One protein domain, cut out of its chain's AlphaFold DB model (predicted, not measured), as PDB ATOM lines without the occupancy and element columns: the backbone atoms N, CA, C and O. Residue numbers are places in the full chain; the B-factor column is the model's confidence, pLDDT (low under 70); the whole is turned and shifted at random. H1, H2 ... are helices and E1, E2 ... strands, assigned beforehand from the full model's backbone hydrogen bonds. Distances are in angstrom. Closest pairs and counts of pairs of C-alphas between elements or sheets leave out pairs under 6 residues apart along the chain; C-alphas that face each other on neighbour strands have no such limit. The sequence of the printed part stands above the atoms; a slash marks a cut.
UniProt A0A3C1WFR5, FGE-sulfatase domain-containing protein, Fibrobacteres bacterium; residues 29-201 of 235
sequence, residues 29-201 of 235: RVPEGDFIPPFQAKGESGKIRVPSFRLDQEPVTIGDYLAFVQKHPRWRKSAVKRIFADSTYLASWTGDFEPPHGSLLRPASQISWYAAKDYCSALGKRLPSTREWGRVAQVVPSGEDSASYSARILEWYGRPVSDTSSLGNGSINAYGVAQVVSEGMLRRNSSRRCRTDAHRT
ATOM      1  N   ARG A  29     210.441 209.674 149.015       89.12
ATOM      2  CA  ARG A  29     210.580 210.735 148.012       89.12
ATOM      3  C   ARG A  29     209.212 211.075 147.425       89.12
ATOM      4  O   ARG A  29     208.615 210.267 146.725       89.12
ATOM      5  N   VAL A  30     208.780 212.313 147.625       87.06
ATOM      6  CA  VAL A  30     207.620 212.900 146.957       87.06
ATOM      7  C   VAL A  30     208.115 213.654 145.716       87.06
ATOM      8  O   VAL A  30     208.885 214.613 145.853       87.06
ATOM      9  N   PRO A  31     207.734 213.240 144.493       88.81
ATOM     10  CA  PRO A  31     208.128 213.937 143.278       88.81
ATOM     11  C   PRO A  31     207.459 215.310 143.189       88.81
ATOM     12  O   PRO A  31     206.375 215.554 143.732       88.81
ATOM     13  N   GLU A  32     208.105 216.206 142.450       91.50
ATOM     14  CA  GLU A  32     207.539 217.510 142.119       91.50
ATOM     15  C   GLU A  32     206.219 217.382 141.347       91.50
ATOM     16  O   GLU A  32     205.984 216.415 140.624       91.50
ATOM     17  N   GLY A  33     205.337 218.362 141.506       88.00
ATOM     18  CA  GLY A  33     204.048 218.413 140.813       88.00
ATOM     19  C   GLY A  33     203.165 219.513 141.365       88.00
ATOM     20  O   GLY A  33     203.586 220.290 142.221       88.00
ATOM     21  N   ASP A  34     201.938 219.557 140.878       88.25
ATOM     22  CA  ASP A  34     201.009 220.615 141.240       88.25
ATOM     23  C   ASP A  34     200.190 220.240 142.481       88.25
ATOM     24  O   ASP A  34     199.888 219.073 142.734       88.25
ATOM     25  N   PHE A  35     199.873 221.253 143.276       83.69
ATOM     26  CA  PHE A  35     198.929 221.225 144.384       83.69
ATOM     27  C   PHE A  35     197.739 222.102 144.003       83.69
ATOM     28  O   PHE A  35     197.927 223.266 143.642       83.69
ATOM     29  N   ILE A  36     196.529 221.556 144.095       82.25
ATOM     30  CA  ILE A  36     195.289 222.300 143.869       82.25
ATOM     31  C   ILE A  36     194.680 222.614 145.243       82.25
ATOM     32  O   ILE A  36     194.335 221.680 145.973       82.25
ATOM     33  N   PRO A  37     194.589 223.890 145.657       77.19
ATOM     34  CA  PRO A  37     193.923 224.246 146.904       77.19
ATOM     35  C   PRO A  37     192.430 223.878 146.854       77.19
ATOM     36  O   PRO A  37     191.783 224.147 145.838       77.19
ATOM     37  N   PRO A  38     191.854 223.321 147.939       68.69
ATOM     38  CA  PRO A  38     190.436 222.946 147.976       68.69
ATOM     39  C   PRO A  38     189.497 224.162 147.976       68.69
ATOM     40  O   PRO A  38     188.341 224.052 147.588       68.69
ATOM     41  N   PHE A  39     189.996 225.330 148.393       67.88
ATOM     42  CA  PHE A  39     189.274 226.596 148.342       67.88
ATOM     43  C   PHE A  39     190.009 227.542 147.398       67.88
ATOM     44  O   PHE A  39     191.167 227.883 147.645       67.88
ATOM     45  N   GLN A  40     189.338 227.954 146.326       65.81
ATOM     46  CA  GLN A  40     189.846 228.904 145.336       65.81
ATOM     47  C   GLN A  40     188.852 230.056 145.215       65.81
ATOM     48  O   GLN A  40     187.638 229.844 145.285       65.81
ATOM     49  N   ALA A  41     189.355 231.283 145.068       59.19
ATOM     50  CA  ALA A  41     188.487 232.407 144.755       59.19
ATOM     51  C   ALA A  41     187.852 232.181 143.376       59.19
ATOM     52  O   ALA A  41     188.455 231.585 142.480       59.19
ATOM     53  N   LYS A  42     186.610 232.639 143.196       53.97
ATOM     54  CA  LYS A  42     185.886 232.475 141.931       53.97
ATOM     55  C   LYS A  42     186.697 233.096 140.785       53.97
ATOM     56  O   LYS A  42     186.913 234.302 140.781       53.97
ATOM     57  N   GLY A  43     187.107 232.274 139.816       58.06
ATOM     58  CA  GLY A  43     187.896 232.699 138.652       58.06
ATOM     59  C   GLY A  43     189.405 232.456 138.763       58.06
ATOM     60  O   GLY A  43     190.113 232.642 137.777       58.06
ATOM     61  N   GLU A  44     189.904 231.987 139.906       57.34
ATOM     62  CA  GLU A  44     191.290 231.541 140.045       57.34
ATOM     63  C   GLU A  44     191.370 230.028 139.820       57.34
ATOM     64  O   GLU A  44     190.689 229.266 140.495       57.34
ATOM     65  N   SER A  45     192.217 229.589 138.884       59.41
ATOM     66  CA  SER A  45     192.674 228.194 138.780       59.41
ATOM     67  C   SER A  45     194.133 228.123 139.230       59.41
ATOM     68  O   SER A  45     195.063 227.889 138.458       59.41
ATOM     69  N   GLY A  46     194.355 228.432 140.505       70.44
ATOM     70  CA  GLY A  46     195.693 228.573 141.070       70.44
ATOM     71  C   GLY A  46     196.338 227.223 141.361       70.44
ATOM     72  O   GLY A  46     196.454 226.846 142.526       70.44
ATOM     73  N   LYS A  47     196.771 226.483 140.334       83.56
ATOM     74  CA  LYS A  47     197.692 225.355 140.542       83.56
ATOM     75  C   LYS A  47     198.985 225.892 141.146       83.56
ATOM     76  O   LYS A  47     199.620 226.782 140.586       83.56
ATOM     77  N   ILE A  48     199.388 225.342 142.284       84.62
ATOM     78  CA  ILE A  48     200.623 225.728 142.958       84.62
ATOM     79  C   ILE A  48     201.662 224.646 142.707       84.62
ATOM     80  O   ILE A  48     201.514 223.516 143.168       84.62
ATOM     81  N   ARG A  49     202.743 224.993 142.010       89.75
ATOM     82  CA  ARG A  49     203.868 224.082 141.796       89.75
ATOM     83  C   ARG A  49     204.584 223.803 143.121       89.75
ATOM     84  O   ARG A  49     205.023 224.727 143.805       89.75
ATOM     85  N   VAL A  50     204.734 222.528 143.468       90.12
ATOM     86  CA  VAL A  50     205.454 222.052 144.657       90.12
ATOM     87  C   VAL A  50     206.709 221.292 144.206       90.12
ATOM     88  O   VAL A  50     206.581 220.283 143.506       90.12
ATOM     89  N   PRO A  51     207.920 221.744 144.587       91.69
ATOM     90  CA  PRO A  51     209.164 221.030 144.301       91.69
ATOM     91  C   PRO A  51     209.217 219.649 144.960       91.69
ATOM     92  O   PRO A  51     208.512 219.390 145.935       91.69
ATOM     93  N   SER A  52     210.099 218.776 144.470       92.06
ATOM     94  CA  SER A  52     210.302 217.448 145.064       92.06
ATOM     95  C   SER A  52     210.916 217.517 146.467       92.06
ATOM     96  O   SER A  52     211.646 218.455 146.804       92.06
ATOM     97  N   PHE A  53     210.616 216.519 147.298       90.25
ATOM     98  CA  PHE A  53     211.071 216.467 148.687       90.25
ATOM     99  C   PHE A  53     211.041 215.087 149.307       90.25
ATOM    100  O   PHE A  53     210.578 214.139 148.681       90.25
ATOM    101  N   ARG A  54     211.527 214.977 150.547       88.31
ATOM    102  CA  ARG A  54     211.416 213.757 151.345       88.31
ATOM    103  C   ARG A  54     210.526 213.971 152.557       88.31
ATOM    104  O   ARG A  54     210.698 214.964 153.255       88.31
ATOM    105  N   LEU A  55     209.621 213.045 152.834       87.31
ATOM    106  CA  LEU A  55     208.711 213.092 153.980       87.31
ATOM    107  C   LEU A  55     208.822 211.791 154.771       87.31
ATOM    108  O   LEU A  55     208.925 210.736 154.153       87.31
ATOM    109  N   ASP A  56     208.795 211.856 156.102       85.25
ATOM    110  CA  ASP A  56     208.738 210.647 156.932       85.25
ATOM    111  C   ASP A  56     207.554 209.749 156.511       85.25
ATOM    112  O   ASP A  56     206.437 210.231 156.300       85.25
ATOM    113  N   GLN A  57     207.809 208.448 156.368       83.50
ATOM    114  CA  GLN A  57     206.841 207.433 155.938       83.50
ATOM    115  C   GLN A  57     205.769 207.157 156.991       83.50
ATOM    116  O   GLN A  57     204.604 206.934 156.649       83.50
ATOM    117  N   GLU A  58     206.137 207.282 158.265       81.31
ATOM    118  CA  GLU A  58     205.279 207.111 159.438       81.31
ATOM    119  C   GLU A  58     205.243 208.397 160.286       81.31
ATOM    120  O   GLU A  58     206.157 209.226 160.190       81.31
ATOM    121  N   PRO A  59     204.187 208.615 161.092       80.81
ATOM    122  CA  PRO A  59     204.165 209.725 162.031       80.81
ATOM    123  C   PRO A  59     205.249 209.572 163.094       80.81
ATOM    124  O   PRO A  59     205.637 208.464 163.460       80.81
ATOM    125  N   VAL A  60     205.644 210.698 163.687       84.25
ATOM    126  CA  VAL A  60     206.445 210.694 164.917       84.25
ATOM    127  C   VAL A  60     205.691 209.947 166.011       84.25
ATOM    128  O   VAL A  60     204.536 210.274 166.307       84.25
ATOM    129  N   THR A  61     206.342 208.959 166.618       85.06
ATOM    130  CA  THR A  61     205.743 208.149 167.680       85.06
ATOM    131  C   THR A  61     205.838 208.839 169.041       85.06
ATOM    132  O   THR A  61     206.658 209.738 169.258       85.06
ATOM    133  N   ILE A  62     205.010 208.411 169.998       87.38
ATOM    134  CA  ILE A  62     205.117 208.854 171.396       87.38
ATOM    135  C   ILE A  62     206.501 208.522 171.969       87.38
ATOM    136  O   ILE A  62     207.061 209.345 172.692       87.38
ATOM    137  N   GLY A  63     207.072 207.363 171.628       90.81
ATOM    138  CA  GLY A  63     208.415 206.967 172.055       90.81
ATOM    139  C   GLY A  63     209.505 207.913 171.547       90.81
ATOM    140  O   GLY A  63     210.339 208.370 172.332       90.81
ATOM    141  N   ASP A  64     209.457 208.285 170.266       91.31
ATOM    142  CA  ASP A  64     210.418 209.235 169.693       91.31
ATOM    143  C   ASP A  64     210.290 210.622 170.330       91.31
ATOM    144  O   ASP A  64     211.288 211.285 170.631       91.31
ATOM    145  N   TYR A  65     209.053 211.067 170.564       94.12
ATOM    146  CA  TYR A  65     208.801 212.355 171.199       94.12
ATOM    147  C   TYR A  65     209.221 212.365 172.676       94.12
ATOM    148  O   TYR A  65     209.769 213.359 173.151       94.12
ATOM    149  N   LEU A  66     209.053 211.256 173.402       96.38
ATOM    150  CA  LEU A  66     209.560 211.094 174.766       96.38
ATOM    151  C   LEU A  66     211.083 211.249 174.821       96.38
ATOM    152  O   LEU A  66     211.589 212.012 175.647       96.38
ATOM    153  N   ALA A  67     211.811 210.603 173.907       96.38
ATOM    154  CA  ALA A  67     213.264 210.746 173.811       96.38
ATOM    155  C   ALA A  67     213.688 212.202 173.532       96.38
ATOM    156  O   ALA A  67     214.686 212.686 174.074       96.38
ATOM    157  N   PHE A  68     212.909 212.933 172.729       96.31
ATOM    158  CA  PHE A  68     213.104 214.367 172.522       96.31
ATOM    159  C   PHE A  68     212.850 215.180 173.801       96.31
ATOM    160  O   PHE A  68     213.697 215.976 174.200       96.31
ATOM    161  N   VAL A  69     211.737 214.960 174.502       96.75
ATOM    162  CA  VAL A  69     211.401 215.696 175.736       96.75
ATOM    163  C   VAL A  69     212.450 215.481 176.839       96.75
ATOM    164  O   VAL A  69     212.782 216.417 177.572       96.75
ATOM    165  N   GLN A  70     213.043 214.286 176.922       97.38
ATOM    166  CA  GLN A  70     214.157 213.994 177.833       97.38
ATOM    167  C   GLN A  70     215.385 214.876 177.562       97.38
ATOM    168  O   GLN A  70     215.984 215.396 178.506       97.38
ATOM    169  N   LYS A  71     215.719 215.098 176.284       97.44
ATOM    170  CA  LYS A  71     216.878 215.896 175.842       97.44
ATOM    171  C   LYS A  71     216.595 217.400 175.759       97.44
ATOM    172  O   LYS A  71     217.530 218.197 175.769       97.44
ATOM    173  N   HIS A  72     215.326 217.806 175.710       96.81
ATOM    174  CA  HIS A  72     214.913 219.201 175.555       96.81
ATOM    175  C   HIS A  72     213.970 219.639 176.691       96.81
ATOM    176  O   HIS A  72     212.757 219.726 176.490       96.81
ATOM    177  N   PRO A  73     214.506 219.997 177.881       96.88
ATOM    178  CA  PRO A  73     213.705 220.261 179.080       96.88
ATOM    179  C   PRO A  73     212.609 221.321 178.922       96.88
ATOM    180  O   PRO A  73     211.575 221.224 179.570       96.88
ATOM    181  N   ARG A  74     212.787 222.299 178.020       97.06
ATOM    182  CA  ARG A  74     211.766 223.320 177.701       97.06
ATOM    183  C   ARG A  74     210.449 222.751 177.159       97.06
ATOM    184  O   ARG A  74     209.455 223.469 177.137       97.06
ATOM    185  N   TRP A  75     210.460 221.508 176.679       97.38
ATOM    186  CA  TRP A  75     209.302 220.814 176.115       97.38
ATOM    187  C   TRP A  75     208.683 219.796 177.075       97.38
ATOM    188  O   TRP A  75     207.721 219.122 176.714       97.38
ATOM    189  N   ARG A  76     209.174 219.703 178.311       97.75
ATOM    190  CA  ARG A  76     208.513 218.922 179.359       97.75
ATOM    191  C   ARG A  76     207.127 219.479 179.664       97.75
ATOM    192  O   ARG A  76     206.906 220.688 179.556       97.75
ATOM    193  N   LYS A  77     206.207 218.600 180.062       95.88
ATOM    194  CA  LYS A  77     204.820 218.962 180.385       95.88
ATOM    195  C   LYS A  77     204.758 220.070 181.443       95.88
ATOM    196  O   LYS A  77     204.002 221.022 181.275       95.88
ATOM    197  N   SER A  78     205.584 219.971 182.482       96.81
ATOM    198  CA  SER A  78     205.668 220.919 183.598       96.81
ATOM    199  C   SER A  78     206.352 222.248 183.244       96.81
ATOM    200  O   SER A  78     206.071 223.269 183.867       96.81
ATOM    201  N   ALA A  79     207.244 222.253 182.248       96.88
ATOM    202  CA  ALA A  79     208.149 223.372 181.975       96.88
ATOM    203  C   ALA A  79     207.751 224.220 180.757       96.88
ATOM    204  O   ALA A  79     208.288 225.315 180.559       96.88
ATOM    205  N   VAL A  80     206.849 223.722 179.906       96.19
ATOM    206  CA  VAL A  80     206.497 224.405 178.663       96.19
ATOM    207  C   VAL A  80     205.855 225.768 178.937       96.19
ATOM    208  O   VAL A  80     204.917 225.917 179.724       96.19
ATOM    209  N   LYS A  81     206.333 226.805 178.244       95.56
ATOM    210  CA  LYS A  81     205.721 228.134 178.341       95.56
ATOM    211  C   LYS A  81     204.404 228.159 177.570       95.56
ATOM    212  O   LYS A  81     204.355 227.800 176.396       95.56
ATOM    213  N   ARG A  82     203.359 228.692 178.203       91.12
ATOM    214  CA  ARG A  82     201.984 228.767 177.671       91.12
ATOM    215  C   ARG A  82     201.841 229.561 176.369       91.12
ATOM    216  O   ARG A  82     200.928 229.320 175.592       91.12
ATOM    217  N   ILE A  83     202.780 230.462 176.092       90.88
ATOM    218  CA  ILE A  83     202.866 231.172 174.805       90.88
ATOM    219  C   ILE A  83     203.227 230.245 173.629       90.88
ATOM    220  O   ILE A  83     202.938 230.571 172.483       90.88
ATOM    221  N   PHE A  84     203.841 229.089 173.904       88.50
ATOM    222  CA  PHE A  84     204.256 228.106 172.900       88.50
ATOM    223  C   PHE A  84     203.416 226.827 172.923       88.50
ATOM    224  O   PHE A  84     203.622 225.964 172.071       88.50
ATOM    225  N   ALA A  85     202.499 226.670 173.879       88.19
ATOM    226  CA  ALA A  85     201.696 225.465 174.047       88.19
ATOM    227  C   ALA A  85     200.387 225.764 174.793       88.19
ATOM    228  O   ALA A  85     200.394 226.403 175.847       88.19
ATOM    229  N   ASP A  86     199.265 225.285 174.258       83.56
ATOM    230  CA  ASP A  86     197.948 225.446 174.879       83.56
ATOM    231  C   ASP A  86     197.678 224.392 175.972       83.56
ATOM    232  O   ASP A  86     198.564 223.641 176.384       83.56
ATOM    233  N   SER A  87     196.469 224.383 176.552       86.81
ATOM    234  CA  SER A  87     196.126 223.557 177.734       86.81
ATOM    235  C   SER A  87     196.081 222.076 177.421       86.81
ATOM    236  O   SER A  87     196.115 221.264 178.336       86.81
ATOM    237  N   THR A  88     196.039 221.730 176.141       84.38
ATOM    238  CA  THR A  88     195.978 220.351 175.688       84.38
ATOM    239  C   THR A  88     197.363 219.731 175.516       84.38
ATOM    240  O   THR A  88     197.443 218.526 175.289       84.38
ATOM    241  N   TYR A  89     198.443 220.513 175.649       91.00
ATOM    242  CA  TYR A  89     199.811 220.026 175.488       91.00
ATOM    243  C   TYR A  89     200.154 218.910 176.478       91.00
ATOM    244  O   TYR A  89     200.083 219.101 177.694       91.00
ATOM    245  N   LEU A  90     200.520 217.746 175.938       93.50
ATOM    246  CA  LEU A  90     200.772 216.495 176.652       93.50
ATOM    247  C   LEU A  90     199.685 216.176 177.688       93.50
ATOM    248  O   LEU A  90     199.973 215.622 178.748       93.50
ATOM    249  N   ALA A  91     198.425 216.542 177.425       90.06
ATOM    250  CA  ALA A  91     197.351 216.403 178.408       90.06
ATOM    251  C   ALA A  91     197.151 214.946 178.864       90.06
ATOM    252  O   ALA A  91     196.874 214.730 180.038       90.06
ATOM    253  N   SER A  92     197.384 213.972 177.981       88.19
ATOM    254  CA  SER A  92     197.329 212.533 178.274       88.19
ATOM    255  C   SER A  92     198.507 211.985 179.087       88.19
ATOM    256  O   SER A  92     198.409 210.872 179.593       88.19
ATOM    257  N   TRP A  93     199.614 212.720 179.221       94.62
ATOM    258  CA  TRP A  93     200.780 212.270 179.988       94.62
ATOM    259  C   TRP A  93     200.568 212.575 181.471       94.62
ATOM    260  O   TRP A  93     200.130 213.673 181.807       94.62
ATOM    261  N   THR A  94     200.880 211.660 182.383       96.69
ATOM    262  CA  THR A  94     200.712 211.908 183.830       96.69
ATOM    263  C   THR A  94     201.845 212.750 184.418       96.69
ATOM    264  O   THR A  94     201.633 213.471 185.391       96.69
ATOM    265  N   GLY A  95     203.003 212.763 183.760       96.75
ATOM    266  CA  GLY A  95     204.194 213.509 184.156       96.75
ATOM    267  C   GLY A  95     205.074 213.882 182.963       96.75
ATOM    268  O   GLY A  95     204.726 213.640 181.807       96.75
ATOM    269  N   ASP A  96     206.239 214.471 183.239       97.38
ATOM    270  CA  ASP A  96     207.167 214.951 182.202       97.38
ATOM    271  C   ASP A  96     207.687 213.845 181.277       97.38
ATOM    272  O   ASP A  96     208.031 214.122 180.127       97.38
ATOM    273  N   PHE A  97     207.727 212.609 181.777       97.62
ATOM    274  CA  PHE A  97     208.253 211.436 181.077       97.62
ATOM    275  C   PHE A  97     207.312 210.229 181.145       97.62
ATOM    276  O   PHE A  97     207.747 209.099 180.943       97.62
ATOM    277  N   GLU A  98     206.034 210.463 181.442       97.12
ATOM    278  CA  GLU A  98     205.050 209.406 181.689       97.12
ATOM    279  C   GLU A  98     203.913 209.482 180.656       97.12
ATOM    280  O   GLU A  98     202.835 210.011 180.948       97.12
ATOM    281  N   PRO A  99     204.139 209.014 179.415       94.94
ATOM    282  CA  PRO A  99     203.057 208.852 178.453       94.94
ATOM    283  C   PRO A  99     202.097 207.724 178.877       94.94
ATOM    284  O   PRO A  99     202.469 206.870 179.686       94.94
ATOM    285  N   PRO A 100     200.883 207.649 178.294       92.12
ATOM    286  CA  PRO A 100     199.950 206.556 178.562       92.12
ATOM    287  C   PRO A 100     200.587 205.171 178.375       92.12
ATOM    288  O   PRO A 100     201.329 204.936 177.416       92.12
ATOM    289  N   HIS A 101     200.275 204.231 179.266       92.50
ATOM    290  CA  HIS A 101     200.823 202.877 179.201       92.50
ATOM    291  C   HIS A 101     200.514 202.198 177.853       92.50
ATOM    292  O   HIS A 101     199.408 202.312 177.326       92.50
ATOM    293  N   GLY A 102     201.499 201.499 177.277       90.94
ATOM    294  CA  GLY A 102     201.347 200.797 175.996       90.94
ATOM    295  C   GLY A 102     201.211 201.700 174.762       90.94
ATOM    296  O   GLY A 102     200.880 201.211 173.686       90.94
ATOM    297  N   SER A 103     201.460 203.010 174.880       85.69
ATOM    298  CA  SER A 103     201.238 203.968 173.785       85.69
ATOM    299  C   SER A 103     202.481 204.321 172.963       85.69
ATOM    300  O   SER A 103     202.362 205.074 172.004       85.69
ATOM    301  N   LEU A 104     203.665 203.783 173.277       88.31
ATOM    302  CA  LEU A 104     204.933 204.257 172.697       88.31
ATOM    303  C   LEU A 104     204.990 204.217 171.163       88.31
ATOM    304  O   LEU A 104     205.590 205.106 170.573       88.31
ATOM    305  N   LEU A 105     204.344 203.236 170.524       83.62
ATOM    306  CA  LEU A 105     204.298 203.105 169.060       83.62
ATOM    307  C   LEU A 105     203.151 203.892 168.407       83.62
ATOM    308  O   LEU A 105     203.021 203.912 167.186       83.62
ATOM    309  N   ARG A 106     202.282 204.523 169.202       79.94
ATOM    310  CA  ARG A 106     201.188 205.348 168.686       79.94
ATOM    311  C   ARG A 106     201.746 206.679 168.170       79.94
ATOM    312  O   ARG A 106     202.734 207.171 168.721       79.94
ATOM    313  N   PRO A 107     201.078 207.310 167.189       80.75
ATOM    314  CA  PRO A 107     201.411 208.667 166.776       80.75
ATOM    315  C   PRO A 107     201.354 209.636 167.964       80.75
ATOM    316  O   PRO A 107     200.380 209.642 168.726       80.75
ATOM    317  N   ALA A 108     202.381 210.471 168.119       84.81
ATOM    318  CA  ALA A 108     202.413 211.514 169.134       84.81
ATOM    319  C   ALA A 108     201.325 212.554 168.847       84.81
ATOM    320  O   ALA A 108     201.361 213.242 167.834       84.81
ATOM    321  N   SER A 109     200.360 212.694 169.746       81.25
ATOM    322  CA  SER A 109     199.341 213.745 169.692       81.25
ATOM    323  C   SER A 109     199.547 214.719 170.846       81.25
ATOM    324  O   SER A 109     200.445 214.534 171.668       81.25
ATOM    325  N   GLN A 110     198.725 215.768 170.925       83.50
ATOM    326  CA  GLN A 110     198.812 216.714 172.041       83.50
ATOM    327  C   GLN A 110     200.148 217.478 172.086       83.50
ATOM    328  O   GLN A 110     200.642 217.837 173.152       83.50
ATOM    329  N   ILE A 111     200.741 217.734 170.917       86.75
ATOM    330  CA  ILE A 111     201.995 218.477 170.763       86.75
ATOM    331  C   ILE A 111     201.747 219.821 170.081       86.75
ATOM    332  O   ILE A 111     200.999 219.927 169.108       86.75
ATOM    333  N   SER A 112     202.410 220.869 170.571       85.44
ATOM    334  CA  SER A 112     202.252 222.205 170.005       85.44
ATOM    335  C   SER A 112     203.002 222.360 168.684       85.44
ATOM    336  O   SER A 112     203.957 221.633 168.391       85.44
ATOM    337  N   TRP A 113     202.625 223.375 167.894       83.88
ATOM    338  CA  TRP A 113     203.321 223.645 166.635       83.88
ATOM    339  C   TRP A 113     204.796 223.960 166.813       83.88
ATOM    340  O   TRP A 113     205.634 223.455 166.067       83.88
ATOM    341  N   TYR A 114     205.102 224.752 167.834       88.25
ATOM    342  CA  TYR A 114     206.464 225.130 168.162       88.25
ATOM    343  C   TYR A 114     207.286 223.918 168.613       88.25
ATOM    344  O   TYR A 114     208.436 223.785 168.206       88.25
ATOM    345  N   ALA A 115     206.688 223.009 169.389       91.12
ATOM    346  CA  ALA A 115     207.368 221.807 169.854       91.12
ATOM    347  C   ALA A 115     207.691 220.850 168.705       91.12
ATOM    348  O   ALA A 115     208.818 220.383 168.587       91.12
ATOM    349  N   ALA A 116     206.737 220.635 167.798       87.06
ATOM    350  CA  ALA A 116     206.952 219.810 166.616       87.06
ATOM    351  C   ALA A 116     207.993 220.412 165.651       87.06
ATOM    352  O   ALA A 116     208.797 219.687 165.069       87.06
ATOM    353  N   LYS A 117     208.015 221.744 165.500       87.62
ATOM    354  CA  LYS A 117     209.046 222.436 164.714       87.62
ATOM    355  C   LYS A 117     210.438 222.208 165.304       87.62
ATOM    356  O   LYS A 117     211.363 221.882 164.559       87.62
ATOM    357  N   ASP A 118     210.582 222.361 166.617       92.25
ATOM    358  CA  ASP A 118     211.855 222.143 167.305       92.25
ATOM    359  C   ASP A 118     212.269 220.667 167.280       92.25
ATOM    360  O   ASP A 118     213.446 220.386 167.078       92.25
ATOM    361  N   TYR A 119     211.318 219.735 167.397       92.06
ATOM    362  CA  TYR A 119     211.552 218.298 167.232       92.06
ATOM    363  C   TYR A 119     212.158 217.989 165.860       92.06
ATOM    364  O   TYR A 119     213.234 217.398 165.771       92.06
ATOM    365  N   CYS A 120     211.529 218.463 164.780       88.19
ATOM    366  CA  CYS A 120     212.076 218.258 163.442       88.19
ATOM    367  C   CYS A 120     213.437 218.935 163.271       88.19
ATOM    368  O   CYS A 120     214.336 218.349 162.675       88.19
ATOM    369  N   SER A 121     213.615 220.129 163.839       90.62
ATOM    370  CA  SER A 121     214.890 220.852 163.775       90.62
ATOM    371  C   SER A 121     216.011 220.104 164.507       90.62
ATOM    372  O   SER A 121     217.131 220.051 164.002       90.62
ATOM    373  N   ALA A 122     215.717 219.467 165.646       90.12
ATOM    374  CA  ALA A 122     216.669 218.643 166.396       90.12
ATOM    375  C   ALA A 122     217.132 217.402 165.609       90.12
ATOM    376  O   ALA A 122     218.240 216.916 165.819       90.12
ATOM    377  N   LEU A 123     216.314 216.930 164.664       88.31
ATOM    378  CA  LEU A 123     216.651 215.861 163.720       88.31
ATOM    379  C   LEU A 123     217.384 216.354 162.459       88.31
ATOM    380  O   LEU A 123     217.645 215.556 161.560       88.31
ATOM    381  N   GLY A 124     217.664 217.656 162.333       87.81
ATOM    382  CA  GLY A 124     218.168 218.245 161.086       87.81
ATOM    383  C   GLY A 124     217.135 218.246 159.948       87.81
ATOM    384  O   GLY A 124     217.495 218.345 158.775       87.81
ATOM    385  N   LYS A 125     215.851 218.119 160.291       90.31
ATOM    386  CA  LYS A 125     214.695 218.116 159.388       90.31
ATOM    387  C   LYS A 125     213.873 219.405 159.588       90.31
ATOM    388  O   LYS A 125     214.226 220.287 160.368       90.31
ATOM    389  N   ARG A 126     212.735 219.525 158.902       87.62
ATOM    390  CA  ARG A 126     211.737 220.592 159.105       87.62
ATOM    391  C   ARG A 126     210.315 220.058 158.994       87.62
ATOM    392  O   ARG A 126     210.113 218.979 158.457       87.62
ATOM    393  N   LEU A 127     209.324 220.819 159.445       85.75
ATOM    394  CA  LEU A 127     207.928 220.503 159.131       85.75
ATOM    395  C   LEU A 127     207.664 220.673 157.616       85.75
ATOM    396  O   LEU A 127     208.300 221.531 156.984       85.75
ATOM    397  N   PRO A 128     206.754 219.884 157.016       85.56
ATOM    398  CA  PRO A 128     206.266 220.160 155.668       85.56
ATOM    399  C   PRO A 128     205.500 221.491 155.644       85.56
ATOM    400  O   PRO A 128     204.908 221.888 156.641       85.56
ATOM    401  N   SER A 129     205.491 222.187 154.512       83.69
ATOM    402  CA  SER A 129     204.614 223.346 154.310       83.69
ATOM    403  C   SER A 129     203.168 222.900 154.074       83.69
ATOM    404  O   SER A 129     202.913 221.751 153.704       83.69
ATOM    405  N   THR A 130     202.199 223.810 154.207       78.50
ATOM    406  CA  THR A 130     200.787 223.512 153.896       78.50
ATOM    407  C   THR A 130     200.598 222.985 152.471       78.50
ATOM    408  O   THR A 130     199.785 222.091 152.250       78.50
ATOM    409  N   ARG A 131     201.370 223.495 151.502       83.44
ATOM    410  CA  ARG A 131     201.310 223.075 150.089       83.44
ATOM    411  C   ARG A 131     201.902 221.681 149.887       83.44
ATOM    412  O   ARG A 131     201.341 220.866 149.165       83.44
ATOM    413  N   GLU A 132     203.024 221.402 150.545       85.38
ATOM    414  CA  GLU A 132     203.676 220.088 150.528       85.38
ATOM    415  C   GLU A 132     202.768 219.027 151.147       85.38
ATOM    416  O   GLU A 132     202.542 217.977 150.548       85.38
ATOM    417  N   TRP A 133     202.189 219.337 152.306       82.31
ATOM    418  CA  TRP A 133     201.232 218.464 152.969       82.31
ATOM    419  C   TRP A 133     199.976 218.266 152.114       82.31
ATOM    420  O   TRP A 133     199.564 217.137 151.868       82.31
ATOM    421  N   GLY A 134     199.407 219.352 151.586       81.19
ATOM    422  CA  GLY A 134     198.207 219.305 150.757       81.19
ATOM    423  C   GLY A 134     198.397 218.534 149.448       81.19
ATOM    424  O   GLY A 134     197.452 217.920 148.958       81.19
ATOM    425  N   ARG A 135     199.613 218.521 148.891       84.81
ATOM    426  CA  ARG A 135     199.966 217.692 147.732       84.81
ATOM    427  C   ARG A 135     199.949 216.208 148.079       84.81
ATOM    428  O   ARG A 135     199.384 215.418 147.336       84.81
ATOM    429  N   VAL A 136     200.551 215.837 149.206       84.94
ATOM    430  CA  VAL A 136     200.578 214.442 149.675       84.94
ATOM    431  C   VAL A 136     199.168 213.972 150.044       84.94
ATOM    432  O   VAL A 136     198.801 212.841 149.739       84.94
ATOM    433  N   ALA A 137     198.357 214.855 150.631       78.88
ATOM    434  CA  ALA A 137     196.973 214.575 150.997       78.88
ATOM    435  C   ALA A 137     196.035 214.418 149.793       78.88
ATOM    436  O   ALA A 137     195.012 213.767 149.937       78.88
ATOM    437  N   GLN A 138     196.359 214.961 148.617       77.75
ATOM    438  CA  GLN A 138     195.545 214.792 147.403       77.75
ATOM    439  C   GLN A 138     195.756 213.456 146.686       77.75
ATOM    440  O   GLN A 138     194.998 213.125 145.778       77.75
ATOM    441  N   VAL A 139     196.768 212.680 147.070       81.56
ATOM    442  CA  VAL A 139     196.997 211.366 146.468       81.56
ATOM    443  C   VAL A 139     196.044 210.353 147.082       81.56
ATOM    444  O   VAL A 139     196.201 209.976 148.242       81.56
ATOM    445  N   VAL A 140     195.082 209.910 146.273       76.88
ATOM    446  CA  VAL A 140     194.127 208.859 146.628       76.88
ATOM    447  C   VAL A 140     194.892 207.560 146.926       76.88
ATOM    448  O   VAL A 140     195.746 207.157 146.126       76.88
ATOM    449  N   PRO A 141     194.650 206.909 148.075       75.25
ATOM    450  CA  PRO A 141     195.212 205.601 148.373       75.25
ATOM    451  C   PRO A 141     194.794 204.533 147.362       75.25
ATOM    452  O   PRO A 141     193.707 204.579 146.790       75.25
ATOM    453  N   SER A 142     195.657 203.537 147.160       75.06
ATOM    454  CA  SER A 142     195.349 202.432 146.252       75.06
ATOM    455  C   SER A 142     194.097 201.682 146.717       75.06
ATOM    456  O   SER A 142     194.020 201.270 147.872       75.06
ATOM    457  N   GLY A 143     193.143 201.475 145.807       76.50
ATOM    458  CA  GLY A 143     191.884 200.779 146.095       76.50
ATOM    459  C   GLY A 143     190.773 201.655 146.687       76.50
ATOM    460  O   GLY A 143     189.718 201.121 147.018       76.50
ATOM    461  N   GLU A 144     190.974 202.971 146.806       76.81
ATOM    462  CA  GLU A 144     189.937 203.932 147.204       76.81
ATOM    463  C   GLU A 144     189.476 204.767 145.996       76.81
ATOM    464  O   GLU A 144     190.269 205.081 145.107       76.81
ATOM    465  N   ASP A 145     188.191 205.125 145.951       84.25
ATOM    466  CA  ASP A 145     187.651 206.026 144.929       84.25
ATOM    467  C   ASP A 145     187.901 207.503 145.283       84.25
ATOM    468  O   ASP A 145     187.833 207.917 146.444       84.25
ATOM    469  N   SER A 146     188.151 208.321 144.259       78.56
ATOM    470  CA  SER A 146     188.476 209.743 144.400       78.56
ATOM    471  C   SER A 146     187.361 210.580 145.039       78.56
ATOM    472  O   SER A 146     187.661 211.493 145.818       78.56
ATOM    473  N   ALA A 147     186.086 210.269 144.773       80.31
ATOM    474  CA  ALA A 147     184.958 210.994 145.347       80.31
ATOM    475  C   ALA A 147     184.781 210.632 146.825       80.31
ATOM    476  O   ALA A 147     184.636 211.525 147.664       80.31
ATOM    477  N   SER A 148     184.878 209.342 147.168       80.06
ATOM    478  CA  SER A 148     184.869 208.883 148.564       80.06
ATOM    479  C   SER A 148     186.030 209.471 149.370       80.06
ATOM    480  O   SER A 148     185.826 209.963 150.482       80.06
ATOM    481  N   TYR A 149     187.230 209.497 148.792       78.81
ATOM    482  CA  TYR A 149     188.411 210.071 149.428       78.81
ATOM    483  C   TYR A 149     188.264 211.582 149.667       78.81
ATOM    484  O   TYR A 149     188.547 212.082 150.759       78.81
ATOM    485  N   SER A 150     187.746 212.312 148.676       76.06
ATOM    486  CA  SER A 150     187.484 213.751 148.789       76.06
ATOM    487  C   SER A 150     186.428 214.055 149.855       76.06
ATOM    488  O   SER A 150     186.630 214.943 150.686       76.06
ATOM    489  N   ALA A 151     185.337 213.284 149.892       77.62
ATOM    490  CA  ALA A 151     184.304 213.404 150.918       77.62
ATOM    491  C   ALA A 151     184.872 213.157 152.325       77.62
ATOM    492  O   ALA A 151     184.598 213.933 153.239       77.62
ATOM    493  N   ARG A 152     185.736 212.146 152.486       74.81
ATOM    494  CA  ARG A 152     186.418 211.828 153.749       74.81
ATOM    495  C   ARG A 152     187.341 212.953 154.220       74.81
ATOM    496  O   ARG A 152     187.351 213.285 155.405       74.81
ATOM    497  N   ILE A 153     188.097 213.569 153.308       70.06
ATOM    498  CA  ILE A 153     188.937 214.735 153.621       70.06
ATOM    499  C   ILE A 153     188.073 215.922 154.074       70.06
ATOM    500  O   ILE A 153     188.392 216.567 155.074       70.06
ATOM    501  N   LEU A 154     186.976 216.210 153.367       72.75
ATOM    502  CA  LEU A 154     186.063 217.304 153.715       72.75
ATOM    503  C   LEU A 154     185.362 217.068 155.056       72.75
ATOM    504  O   LEU A 154     185.294 217.984 155.874       72.75
ATOM    505  N   GLU A 155     184.892 215.845 155.307       73.81
ATOM    506  CA  GLU A 155     184.313 215.450 156.590       73.81
ATOM    507  C   GLU A 155     185.320 215.679 157.722       73.81
ATOM    508  O   GLU A 155     184.992 216.306 158.729       73.81
ATOM    509  N   TRP A 156     186.570 215.248 157.533       67.00
ATOM    510  CA  TRP A 156     187.642 215.448 158.505       67.00
ATOM    511  C   TRP A 156     187.879 216.938 158.815       67.00
ATOM    512  O   TRP A 156     187.977 217.316 159.988       67.00
ATOM    513  N   TYR A 157     187.890 217.803 157.792       64.50
ATOM    514  CA  TYR A 157     187.981 219.257 157.978       64.50
ATOM    515  C   TYR A 157     186.759 219.862 158.680       64.50
ATOM    516  O   TYR A 157     186.900 220.862 159.386       64.50
ATOM    517  N   GLY A 158     185.579 219.266 158.505       66.62
ATOM    518  CA  GLY A 158     184.327 219.708 159.118       66.62
ATOM    519  C   GLY A 158     184.179 219.351 160.600       66.62
ATOM    520  O   GLY A 158     183.323 219.919 161.280       66.62
ATOM    521  N   ARG A 159     184.997 218.433 161.136       65.94
ATOM    522  CA  ARG A 159     184.896 218.009 162.543       65.94
ATOM    523  C   ARG A 159     185.402 219.094 163.517       65.94
ATOM    524  O   ARG A 159     186.355 219.809 163.194       65.94
ATOM    525  N   PRO A 160     184.873 219.176 164.756       59.12
ATOM    526  CA  PRO A 160     185.393 220.066 165.800       59.12
ATOM    527  C   PRO A 160     186.799 219.671 166.256       59.12
ATOM    528  O   PRO A 160     187.079 218.483 166.406       59.12
ATOM    529  N   VAL A 161     187.670 220.651 166.543       52.88
ATOM    530  CA  VAL A 161     189.073 220.427 166.977       52.88
ATOM    531  C   VAL A 161     189.188 219.531 168.224       52.88
ATOM    532  O   VAL A 161     190.181 218.823 168.376       52.88
ATOM    533  N   SER A 162     188.168 219.537 169.084       50.12
ATOM    534  CA  SER A 162     188.065 218.719 170.299       50.12
ATOM    535  C   SER A 162     187.804 217.233 170.042       50.12
ATOM    536  O   SER A 162     187.993 216.430 170.950       50.12
ATOM    537  N   ASP A 163     187.379 216.858 168.834       53.69
ATOM    538  CA  ASP A 163     187.183 215.461 168.463       53.69
ATOM    539  C   ASP A 163     188.531 214.813 168.103       53.69
ATOM    540  O   ASP A 163     189.125 215.127 167.068       53.69
ATOM    541  N   THR A 164     189.023 213.930 168.978       48.53
ATOM    542  CA  THR A 164     190.263 213.152 168.807       48.53
ATOM    543  C   THR A 164     190.009 211.719 168.326       48.53
ATOM    544  O   THR A 164     190.943 210.920 168.272       48.53
ATOM    545  N   SER A 165     188.763 211.362 167.996       43.34
ATOM    546  CA  SER A 165     188.333 209.970 167.785       43.34
ATOM    547  C   SER A 165     188.717 209.351 166.430       43.34
ATOM    548  O   SER A 165     188.301 208.241 166.121       43.34
ATOM    549  N   SER A 166     189.560 210.002 165.623       44.59
ATOM    550  CA  SER A 166     189.957 209.483 164.304       44.59
ATOM    551  C   SER A 166     191.440 209.681 163.978       44.59
ATOM    552  O   SER A 166     191.816 210.198 162.930       44.59
ATOM    553  N   LEU A 167     192.315 209.161 164.840       45.84
ATOM    554  CA  LEU A 167     193.591 208.617 164.361       45.84
ATOM    555  C   LEU A 167     193.311 207.193 163.866       45.84
ATOM    556  O   LEU A 167     193.600 206.216 164.554       45.84
ATOM    557  N   GLY A 168     192.590 207.094 162.746       41.56
ATOM    558  CA  GLY A 168     192.271 205.809 162.132       41.56
ATOM    559  C   GLY A 168     193.541 205.069 161.709       41.56
ATOM    560  O   GLY A 168     194.586 205.684 161.504       41.56
ATOM    561  N   ASN A 169     193.441 203.750 161.539       48.78
ATOM    562  CA  ASN A 169     194.464 202.966 160.848       48.78
ATOM    563  C   ASN A 169     194.546 203.485 159.408       48.78
ATOM    564  O   ASN A 169     193.666 203.214 158.592       48.78
ATOM    565  N   GLY A 170     195.522 204.341 159.120       55.38
ATOM    566  CA  GLY A 170     195.529 205.064 157.856       55.38
ATOM    567  C   GLY A 170     196.051 204.224 156.709       55.38
ATOM    568  O   GLY A 170     197.140 203.665 156.769       55.38
ATOM    569  N   SER A 171     195.276 204.235 155.634       56.91
ATOM    570  CA  SER A 171     195.695 203.912 154.276       56.91
ATOM    571  C   SER A 171     197.049 204.550 153.916       56.91
ATOM    572  O   SER A 171     197.296 205.718 154.234       56.91
ATOM    573  N   ILE A 172     197.892 203.795 153.215       66.88
ATOM    574  CA  ILE A 172     199.139 204.272 152.608       66.88
ATOM    575  C   ILE A 172     198.819 204.817 151.210       66.88
ATOM    576  O   ILE A 172     198.156 204.143 150.419       66.88
ATOM    577  N   ASN A 173     199.253 206.041 150.903       71.62
ATOM    578  CA  ASN A 173     199.069 206.613 149.566       71.62
ATOM    579  C   ASN A 173     200.128 206.103 148.568       71.62
ATOM    580  O   ASN A 173     201.090 205.438 148.945       71.62
ATOM    581  N   ALA A 174     199.997 206.445 147.282       71.88
ATOM    582  CA  ALA A 174     200.919 205.979 146.236       71.88
ATOM    583  C   ALA A 174     202.387 206.448 146.395       71.88
ATOM    584  O   ALA A 174     203.265 205.948 145.698       71.88
ATOM    585  N   TYR A 175     202.679 207.387 147.306       65.38
ATOM    586  CA  TYR A 175     204.052 207.767 147.672       65.38
ATOM    587  C   TYR A 175     204.617 206.942 148.835       65.38
ATOM    588  O   TYR A 175     205.732 207.206 149.277       65.38
ATOM    589  N   GLY A 176     203.858 205.975 149.353       62.81
ATOM    590  CA  GLY A 176     204.212 205.198 150.534       62.81
ATOM    591  C   GLY A 176     203.953 205.929 151.853       62.81
ATOM    592  O   GLY A 176     204.347 205.428 152.896       62.81
ATOM    593  N   VAL A 177     203.293 207.092 151.850       66.25
ATOM    594  CA  VAL A 177     203.042 207.863 153.078       66.25
ATOM    595  C   VAL A 177     201.758 207.367 153.745       66.25
ATOM    596  O   VAL A 177     200.678 207.433 153.150       66.25
ATOM    597  N   ALA A 178     201.871 206.879 154.982       61.88
ATOM    598  CA  ALA A 178     200.738 206.425 155.790       61.88
ATOM    599  C   ALA A 178     199.926 207.598 156.368       61.88
ATOM    600  O   ALA A 178     200.436 208.705 156.501       61.88
ATOM    601  N   GLN A 179     198.673 207.354 156.771       59.78
ATOM    602  CA  GLN A 179     197.930 208.185 157.745       59.78
ATOM    603  C   GLN A 179     197.824 209.698 157.453       59.78
ATOM    604  O   GLN A 179     197.551 210.488 158.356       59.78
ATOM    605  N   VAL A 180     197.942 210.112 156.188       56.72
ATOM    606  CA  VAL A 180     198.001 211.533 155.807       56.72
ATOM    607  C   VAL A 180     196.741 212.282 156.244       56.72
ATOM    608  O   VAL A 180     196.848 213.292 156.921       56.72
ATOM    609  N   VAL A 181     195.539 211.775 155.949       51.69
ATOM    610  CA  VAL A 181     194.270 212.472 156.259       51.69
ATOM    611  C   VAL A 181     194.030 212.636 157.767       51.69
ATOM    612  O   VAL A 181     193.543 213.677 158.196       51.69
ATOM    613  N   SER A 182     194.420 211.657 158.589       49.59
ATOM    614  CA  SER A 182     194.248 211.699 160.053       49.59
ATOM    615  C   SER A 182     195.162 212.706 160.764       49.59
ATOM    616  O   SER A 182     194.933 213.030 161.928       49.59
ATOM    617  N   GLU A 183     196.181 213.229 160.079       51.94
ATOM    618  CA  GLU A 183     197.213 214.095 160.659       51.94
ATOM    619  C   GLU A 183     196.971 215.594 160.482       51.94
ATOM    620  O   GLU A 183     197.788 216.383 160.945       51.94
ATOM    621  N   GLY A 184     195.904 216.018 159.799       51.69
ATOM    622  CA  GLY A 184     195.887 217.304 159.097       51.69
ATOM    623  C   GLY A 184     196.584 218.495 159.757       51.69
ATOM    624  O   GLY A 184     196.297 218.890 160.889       51.69
ATOM    625  N   MET A 185     197.491 219.090 158.973       49.69
ATOM    626  CA  MET A 185     198.411 220.184 159.321       49.69
ATOM    627  C   MET A 185     197.726 221.385 159.999       49.69
ATOM    628  O   MET A 185     198.357 222.152 160.725       49.69
ATOM    629  N   LEU A 186     196.426 221.556 159.742       44.12
ATOM    630  CA  LEU A 186     195.599 222.665 160.214       44.12
ATOM    631  C   LEU A 186     195.033 222.467 161.627       44.12
ATOM    632  O   LEU A 186     194.520 223.423 162.213       44.12
ATOM    633  N   ARG A 187     195.141 221.272 162.222       52.09
ATOM    634  CA  ARG A 187     194.803 221.090 163.636       52.09
ATOM    635  C   ARG A 187     196.023 221.341 164.507       52.09
ATOM    636  O   ARG A 187     197.100 220.796 164.298       52.09
ATOM    637  N   ARG A 188     195.830 222.154 165.548       40.62
ATOM    638  CA  ARG A 188     196.869 222.599 166.493       40.62
ATOM    639  C   ARG A 188     197.583 221.466 167.258       40.62
ATOM    640  O   ARG A 188     198.492 221.783 168.012       40.62
ATOM    641  N   ASN A 189     197.230 220.191 167.035       40.00
ATOM    642  CA  ASN A 189     197.536 219.091 167.950       40.00
ATOM    643  C   ASN A 189     197.719 217.685 167.336       40.00
ATOM    644  O   ASN A 189     197.597 216.690 168.055       40.00
ATOM    645  N   SER A 190     197.947 217.575 166.028       48.19
ATOM    646  CA  SER A 190     198.146 216.289 165.345       48.19
ATOM    647  C   SER A 190     199.618 215.866 165.286       48.19
ATOM    648  O   SER A 190     200.518 216.708 165.367       48.19
ATOM    649  N   SER A 191     199.846 214.554 165.155       48.75
ATOM    650  CA  SER A 191     201.156 213.935 164.936       48.75
ATOM    651  C   SER A 191     201.798 214.496 163.686       48.75
ATOM    652  O   SER A 191     201.185 214.524 162.621       48.75
ATOM    653  N   ARG A 192     203.024 214.995 163.825       65.12
ATOM    654  CA  ARG A 192     203.683 215.733 162.751       65.12
ATOM    655  C   ARG A 192     204.864 214.968 162.230       65.12
ATOM    656  O   ARG A 192     205.710 214.554 163.009       65.12
ATOM    657  N   ARG A 193     204.932 214.850 160.911       65.44
ATOM    658  CA  ARG A 193     206.105 214.347 160.201       65.44
ATOM    659  C   ARG A 193     207.141 215.427 160.029       65.44
ATOM    660  O   ARG A 193     206.822 216.612 159.892       65.44
ATOM    661  N   CYS A 194     208.374 214.975 159.926       64.19
ATOM    662  CA  CYS A 194     209.473 215.792 159.499       64.19
ATOM    663  C   CYS A 194     209.812 215.508 158.028       64.19
ATOM    664  O   CYS A 194     209.539 214.450 157.461       64.19
ATOM    665  N   ARG A 195     210.393 216.509 157.379       75.00
ATOM    666  CA  ARG A 195     210.779 216.540 155.971       75.00
ATOM    667  C   ARG A 195     212.224 217.014 155.836       75.00
ATOM    668  O   ARG A 195     212.701 217.817 156.637       75.00
ATOM    669  N   THR A 196     212.872 216.602 154.749       54.28
ATOM    670  CA  THR A 196     214.074 217.253 154.204       54.28
ATOM    671  C   THR A 196     213.851 217.668 152.746       54.28
ATOM    672  O   THR A 196     213.017 217.095 152.037       54.28
ATOM    673  N   ASP A 197     214.553 218.703 152.286       64.25
ATOM    674  CA  ASP A 197     214.509 219.100 150.876       64.25
ATOM    675  C   ASP A 197     215.273 218.075 150.020       64.25
ATOM    676  O   ASP A 197     216.317 217.575 150.435       64.25
ATOM    677  N   ALA A 198     214.774 217.762 148.818       37.78
ATOM    678  CA  ALA A 198     215.459 216.834 147.908       37.78
ATOM    679  C   ALA A 198     216.782 217.413 147.360       37.78
ATOM    680  O   ALA A 198     217.685 216.661 147.005       37.78
ATOM    681  N   HIS A 199     216.907 218.746 147.346       34.62
ATOM    682  CA  HIS A 199     218.127 219.490 147.041       34.62
ATOM    683  C   HIS A 199     218.265 220.674 148.007       34.62
ATOM    684  O   HIS A 199     217.277 221.342 148.315       34.62
ATOM    685  N   ARG A 200     219.493 220.950 148.475       29.70
ATOM    686  CA  ARG A 200     219.819 222.042 149.408       29.70
ATOM    687  C   ARG A 200     219.503 223.399 148.770       29.70
ATOM    688  O   ARG A 200     220.357 223.993 148.122       29.70
ATOM    689  N   THR A 201     218.291 223.902 148.965       30.08
ATOM    690  CA  THR A 201     217.908 225.261 148.577       30.08
ATOM    691  C   THR A 201     217.887 226.122 149.834       30.08
ATOM    692  O   THR A 201     217.144 225.873 150.776       30.08
TER     693      THR A 201
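This is residues 29 to 201 of the 235 residues of the protein "FGE-sulfatase domain-containing protein" of Fibrobacteres bacterium (UniProt A0A3C1WFR5). Little regular structure: a body mostly of loops, with four short scattered helices and two small two-stranded sheets. Hairpin E1-E2 packs on H3 at one end, H1 and H2 lie toward the other, H4 is off to one side, and residues 39 to 44 stick out. The printed part has 173 residues, 54 in named elements, in order E1 E2 E3 H1 H2 H3 H4 E4; mixed class, both sheets antiparallel, compact, radius of gyration of the C-alphas 16.7 A, spans 49 by 37 by 31 A.

E3 is residues 53 to 56, 10.4 A; E4 195 to 197, ending at C-alpha (214.509, 219.100, 150.876); E1 33 to 35, beginning at (204.048, 218.413, 140.813); E2 48 to 50; H1 62 to 71; H2 113 to 122; H3 130 to 137; H4 146 to 158, 18.3 A.

E3 and E4 are antiparallel; N 54 and O 196 are 3.0 A apart. In hairpin E1 and E2, N 35 and O 48 are 2.8 A apart. The closest C-alphas of E1 and H3, Phe 35 and Arg 135, are 5.0 A apart. H1 and H2 are close but not clearly touching, Phe 68 and Tyr 119 having the closest C-alphas, 6.8 A. H4 touches no helix. In H1 to H4 every O i to N i+4 pair is within hydrogen-bond range.

The farthest C-alphas, Gly 43 and Gly 95, are 52.0 A apart. The printed part has no cut. Links E1 to E2, H1 to H2 and H4 to E4 are long. pLDDT is under 70 in 51 residues, among them 175 to 194.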